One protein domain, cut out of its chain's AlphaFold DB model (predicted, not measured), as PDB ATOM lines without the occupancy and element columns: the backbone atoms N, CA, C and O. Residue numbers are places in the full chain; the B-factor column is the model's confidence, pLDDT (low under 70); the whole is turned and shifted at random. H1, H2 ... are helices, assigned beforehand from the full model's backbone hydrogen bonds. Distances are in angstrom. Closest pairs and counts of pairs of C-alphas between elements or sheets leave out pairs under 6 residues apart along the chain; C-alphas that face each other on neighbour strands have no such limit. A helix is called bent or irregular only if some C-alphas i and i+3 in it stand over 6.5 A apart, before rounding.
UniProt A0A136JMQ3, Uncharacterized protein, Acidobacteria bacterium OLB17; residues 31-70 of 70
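What this domain is: This is residues 31 to 70 of the 70 residues of an uncharacterized protein of Acidobacteria bacterium OLB17 (UniProt A0A136JMQ3). The model is an open, flat V of two arms that spread from one corner: one arm is the long helix H1, and the other is made of the link of residues 50 to 56, the short helix H2 and the tail of residues 65 to 70. The two helices are apart, and the space between the arms is empty. The printed part has 40 residues with two named helices, H1 then H2, and no named strand; the class is all helix. The whole is loose, with a radius of gyration of the C-alphas of 12.4 A, and its C-alphas span 41 by 24 by 8 A.

Where its parts are: H1 is residues 31 to 49, 27.2 A from first to last C-alpha, beginning at C-alpha 31 (-10.745, -15.445, -13.778) and ending at C-alpha 49 (-1.905, -39.084, -3.736). H2 is residues 57 to 64, 10.6 A long between its first and last C-alphas, and ends at C-alpha 64 (-24.618, -27.704, -4.514).

How they stand to each other: H1 and H2 are apart, with no C-alpha of the one within 8 A of the other. The N-to-C direction of H1 has x, y and z components 0.32, -0.87 and 0.38; that of H2 has -0.90, 0.21 and -0.38. Residues 31 to 38, which belong to H1, stand free. Residues 60 to 70 stand free too, of which 60 to 64 belong to H2. In H1 and H2 every pair of O i and N i+4 is within hydrogen-bond range, and neither helix is bent.

The domain as a whole: The two C-alphas farthest apart are those of Met 48 and Gly 70, at 41.0 A. The link from H1 to H2 is short, with 7 residues. The printed part has no cut and ends at Gly 70, the chain's last residue. The mean pLDDT of the printed part is 73.3; residues 53 to 70 are under 70.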
ATOM      1  N   HIS A  31     -10.443 -14.650 -14.977       91.31
ATOM      2  CA  HIS A  31     -10.745 -15.445 -13.778       91.31
ATOM      3  C   HIS A  31     -11.149 -16.894 -14.088       91.31
ATOM      4  O   HIS A  31     -10.770 -17.805 -13.355       91.31
ATOM      5  N   GLU A  32     -11.873 -17.112 -15.185       91.06
ATOM      6  CA  GLU A  32     -12.300 -18.438 -15.648       91.06
ATOM      7  C   GLU A  32     -11.106 -19.337 -15.997       91.06
ATOM      8  O   GLU A  32     -11.075 -20.502 -15.609       91.06
ATOM      9  N   VAL A  33     -10.088 -18.778 -16.661       90.62
ATOM     10  CA  VAL A  33      -8.866 -19.499 -17.054       90.62
ATOM     11  C   VAL A  33      -8.043 -19.866 -15.826       90.62
ATOM     12  O   VAL A  33      -7.539 -20.987 -15.724       90.62
ATOM     13  N   VAL A  34      -7.925 -18.932 -14.876       88.50
ATOM     14  CA  VAL A  34      -7.233 -19.182 -13.605       88.50
ATOM     15  C   VAL A  34      -7.923 -20.313 -12.851       88.50
ATOM     16  O   VAL A  34      -7.257 -21.248 -12.411       88.50
ATOM     17  N   PHE A  35      -9.252 -20.256 -12.731       87.69
ATOM     18  CA  PHE A  35     -10.019 -21.273 -12.025       87.69
ATOM     19  C   PHE A  35      -9.869 -22.656 -12.663       87.69
ATOM     20  O   PHE A  35      -9.532 -23.603 -11.956       87.69
ATOM     21  N   ASP A  36     -10.072 -22.773 -13.979       88.88
ATOM     22  CA  ASP A  36      -9.971 -24.054 -14.689       88.88
ATOM     23  C   ASP A  36      -8.573 -24.670 -14.542       88.88
ATOM     24  O   ASP A  36      -8.433 -25.842 -14.190       88.88
ATOM     25  N   THR A  37      -7.527 -23.854 -14.698       91.00
ATOM     26  CA  THR A  37      -6.144 -24.337 -14.598       91.00
ATOM     27  C   THR A  37      -5.809 -24.795 -13.180       91.00
ATOM     28  O   THR A  37      -5.294 -25.894 -12.985       91.00
ATOM     29  N   VAL A  38      -6.134 -23.989 -12.164       88.88
ATOM     30  CA  VAL A  38      -5.896 -24.356 -10.758       88.88
ATOM     31  C   VAL A  38      -6.700 -25.600 -10.382       88.88
ATOM     32  O   VAL A  38      -6.205 -26.454  -9.647       88.88
ATOM     33  N   TRP A  39      -7.919 -25.740 -10.901       87.44
ATOM     34  CA  TRP A  39      -8.743 -26.913 -10.651       87.44
ATOM     35  C   TRP A  39      -8.131 -28.194 -11.227       87.44
ATOM     36  O   TRP A  39      -8.088 -29.208 -10.530       87.44
ATOM     37  N   GLN A  40      -7.580 -28.142 -12.443       88.12
ATOM     38  CA  GLN A  40      -6.828 -29.264 -13.018       88.12
ATOM     39  C   GLN A  40      -5.635 -29.652 -12.134       88.12
ATOM     40  O   GLN A  40      -5.474 -30.828 -11.813       88.12
ATOM     41  N   MET A  41      -4.869 -28.675 -11.633       88.69
ATOM     42  CA  MET A  41      -3.737 -28.939 -10.729       88.69
ATOM     43  C   MET A  41      -4.173 -29.608  -9.415       88.69
ATOM     44  O   MET A  41      -3.483 -30.490  -8.903       88.69
ATOM     45  N   VAL A  42      -5.324 -29.216  -8.856       86.06
ATOM     46  CA  VAL A  42      -5.892 -29.846  -7.650       86.06
ATOM     47  C   VAL A  42      -6.277 -31.298  -7.926       86.06
ATOM     48  O   VAL A  42      -5.949 -32.180  -7.131       86.06
ATOM     49  N   VAL A  43      -6.950 -31.552  -9.050       86.56
ATOM     50  CA  VAL A  43      -7.342 -32.902  -9.475       86.56
ATOM     51  C   VAL A  43      -6.112 -33.795  -9.646       86.56
ATOM     52  O   VAL A  43      -6.069 -34.890  -9.088       86.56
ATOM     53  N   GLU A  44      -5.089 -33.317 -10.352       85.00
ATOM     54  CA  GLU A  44      -3.828 -34.039 -10.538       85.00
ATOM     55  C   GLU A  44      -3.145 -34.355  -9.204       85.00
ATOM     56  O   GLU A  44      -2.705 -35.484  -8.990       85.00
ATOM     57  N   ALA A  45      -3.111 -33.400  -8.272       86.50
ATOM     58  CA  ALA A  45      -2.521 -33.616  -6.955       86.50
ATOM     59  C   ALA A  45      -3.258 -34.697  -6.142       86.50
ATOM     60  O   ALA A  45      -2.606 -35.492  -5.465       86.50
ATOM     61  N   HIS A  46      -4.593 -34.752  -6.208       83.06
ATOM     62  CA  HIS A  46      -5.382 -35.820  -5.579       83.06
ATOM     63  C   HIS A  46      -5.104 -37.183  -6.223       83.06
ATOM     64  O   HIS A  46      -4.855 -38.157  -5.511       83.06
ATOM     65  N   LEU A  47      -5.050 -37.240  -7.560       83.88
ATOM     66  CA  LEU A  47      -4.714 -38.464  -8.293       83.88
ATOM     67  C   LEU A  47      -3.318 -38.983  -7.925       83.88
ATOM     68  O   LEU A  47      -3.155 -40.173  -7.667       83.88
ATOM     69  N   MET A  48      -2.319 -38.100  -7.834       84.94
ATOM     70  CA  MET A  48      -0.955 -38.469  -7.429       84.94
ATOM     71  C   MET A  48      -0.880 -39.008  -5.994       84.94
ATOM     72  O   MET A  48       0.001 -39.808  -5.688       84.94
ATOM     73  N   LYS A  49      -1.797 -38.589  -5.116       86.62
ATOM     74  CA  LYS A  49      -1.905 -39.084  -3.736       86.62
ATOM     75  C   LYS A  49      -2.735 -40.365  -3.609       86.62
ATOM     76  O   LYS A  49      -2.764 -40.945  -2.528       86.62
ATOM     77  N   GLY A  50      -3.386 -40.811  -4.686       83.81
ATOM     78  CA  GLY A  50      -4.304 -41.952  -4.662       83.81
ATOM     79  C   GLY A  50      -5.617 -41.663  -3.926       83.81
ATOM     80  O   GLY A  50      -6.270 -42.594  -3.464       83.81
ATOM     81  N   GLU A  51      -5.986 -40.389  -3.787       79.56
ATOM     82  CA  GLU A  51      -7.225 -39.954  -3.141       79.56
ATOM     83  C   GLU A  51      -8.380 -39.917  -4.158       79.56
ATOM     84  O   GLU A  51      -8.179 -39.605  -5.335       79.56
ATOM     85  N   ASP A  52      -9.606 -40.215  -3.713       70.81
ATOM     86  CA  ASP A  52     -10.796 -40.130  -4.565       70.81
ATOM     87  C   ASP A  52     -11.266 -38.670  -4.709       70.81
ATOM     88  O   ASP A  52     -11.535 -37.964  -3.735       70.81
ATOM     89  N   LEU A  53     -11.420 -38.213  -5.953       66.75
ATOM     90  CA  LEU A  53     -11.910 -36.875  -6.291       66.75
ATOM     91  C   LEU A  53     -13.342 -36.621  -5.800       66.75
ATOM     92  O   LEU A  53     -13.686 -35.468  -5.530       66.75
ATOM     93  N   SER A  54     -14.149 -37.673  -5.617       65.38
ATOM     94  CA  SER A  54     -15.497 -37.584  -5.035       65.38
ATOM     95  C   SER A  54     -15.491 -37.087  -3.574       65.38
ATOM     96  O   SER A  54     -16.502 -36.600  -3.036       65.38
ATOM     97  N   GLU A  55     -14.324 -37.140  -2.927       60.03
ATOM     98  CA  GLU A  55     -14.083 -36.616  -1.587       60.03
ATOM     99  C   GLU A  55     -13.692 -35.136  -1.565       60.03
ATOM    100  O   GLU A  55     -13.738 -34.496  -0.507       60.03
ATOM    101  N   SER A  56     -13.410 -34.542  -2.731       62.69
ATOM    102  CA  SER A  56     -13.078 -33.127  -2.834       62.69
ATOM    103  C   SER A  56     -14.267 -32.252  -2.426       62.69
ATOM    104  O   SER A  56     -15.313 -32.194  -3.082       62.69
ATOM    105  N   ARG A  57     -14.098 -31.505  -1.327       61.50
ATOM    106  CA  ARG A  57     -15.126 -30.593  -0.788       61.50
ATOM    107  C   ARG A  57     -15.544 -29.519  -1.803       61.50
ATOM    108  O   ARG A  57     -16.672 -29.038  -1.714       61.50
ATOM    109  N   LEU A  58     -14.681 -29.174  -2.767       63.47
ATOM    110  CA  LEU A  58     -14.983 -28.187  -3.807       63.47
ATOM    111  C   LEU A  58     -15.917 -28.738  -4.897       63.47
ATOM    112  O   LEU A  58     -16.839 -28.037  -5.305       63.47
ATOM    113  N   GLN A  59     -15.772 -30.004  -5.317       58.47
ATOM    114  CA  GLN A  59     -16.762 -30.616  -6.221       58.47
ATOM    115  C   GLN A  59     -18.146 -30.672  -5.574       58.47
ATOM    116  O   GLN A  59     -19.149 -30.373  -6.224       58.47
ATOM    117  N   ARG A  60     -18.204 -30.995  -4.275       57.16
ATOM    118  CA  ARG A  60     -19.466 -31.033  -3.520       57.16
ATOM    119  C   ARG A  60     -20.140 -29.662  -3.451       57.16
ATOM    120  O   ARG A  60     -21.359 -29.587  -3.582       57.16
ATOM    121  N   SER A  61     -19.375 -28.581  -3.272       55.91
ATOM    122  CA  SER A  61     -19.945 -27.229  -3.224       55.91
ATOM    123  C   SER A  61     -20.418 -26.749  -4.597       55.91
ATOM    124  O   SER A  61     -21.524 -26.223  -4.684       55.91
ATOM    125  N   ILE A  62     -19.669 -27.003  -5.679       55.84
ATOM    126  CA  ILE A  62     -20.083 -26.671  -7.058       55.84
ATOM    127  C   ILE A  62     -21.344 -27.446  -7.462       55.84
ATOM    128  O   ILE A  62     -22.275 -26.854  -8.012       55.84
ATOM    129  N   GLY A  63     -21.426 -28.737  -7.118       54.75
ATOM    130  CA  GLY A  63     -22.648 -29.529  -7.287       54.75
ATOM    131  C   GLY A  63     -23.842 -28.958  -6.509       54.75
ATOM    132  O   GLY A  63     -24.969 -28.992  -6.997       54.75
ATOM    133  N   GLY A  64     -23.598 -28.357  -5.340       54.78
ATOM    134  CA  GLY A  64     -24.618 -27.704  -4.514       54.78
ATOM    135  C   GLY A  64     -25.127 -26.355  -5.042       54.78
ATOM    136  O   GLY A  64     -26.242 -25.961  -4.703       54.78
ATOM    137  N   PHE A  65     -24.371 -25.652  -5.894       56.84
ATOM    138  CA  PHE A  65     -24.824 -24.389  -6.502       56.84
ATOM    139  C   PHE A  65     -25.812 -24.587  -7.666       56.84
ATOM    140  O   PHE A  65     -26.470 -23.633  -8.085       56.84
ATOM    141  N   HIS A  66     -26.006 -25.818  -8.152       55.66
ATOM    142  CA  HIS A  66     -27.061 -26.146  -9.111       55.66
ATOM    143  C   HIS A  66     -28.321 -26.660  -8.400       55.66
ATOM    144  O   HIS A  66     -28.494 -27.861  -8.219       55.66
ATOM    145  N   LYS A  67     -29.214 -25.722  -8.039       59.69
ATOM    146  CA  LYS A  67     -30.698 -25.794  -8.084       59.69
ATOM    147  C   LYS A  67     -31.338 -24.965  -6.962       59.69
ATOM    148  O   LYS A  67     -31.735 -25.476  -5.921       59.69
ATOM    149  N   ARG A  68     -31.609 -23.699  -7.274       55.12
ATOM    150  CA  ARG A  68     -32.937 -23.105  -7.051       55.12
ATOM    151  C   ARG A  68     -33.365 -22.423  -8.347       55.12
ATOM    152  O   ARG A  68     -33.182 -21.226  -8.519       55.12
ATOM    153  N   ARG A  69     -33.892 -23.216  -9.288       46.41
ATOM    154  CA  ARG A  69     -34.878 -22.682 -10.234       46.41
ATOM    155  C   ARG A  69     -36.152 -22.477  -9.419       46.41
ATOM    156  O   ARG A  69     -36.675 -23.462  -8.896       46.41
ATOM    157  N   GLY A  70     -36.528 -21.215  -9.222       42.72
ATOM    158  CA  GLY A  70     -37.919 -20.850  -8.960       42.72
ATOM    159  C   GLY A  70     -38.752 -21.070 -10.212       42.72
ATOM    160  O   GLY A  70     -38.150 -21.067 -11.313       42.72
TER     161      GLY A  70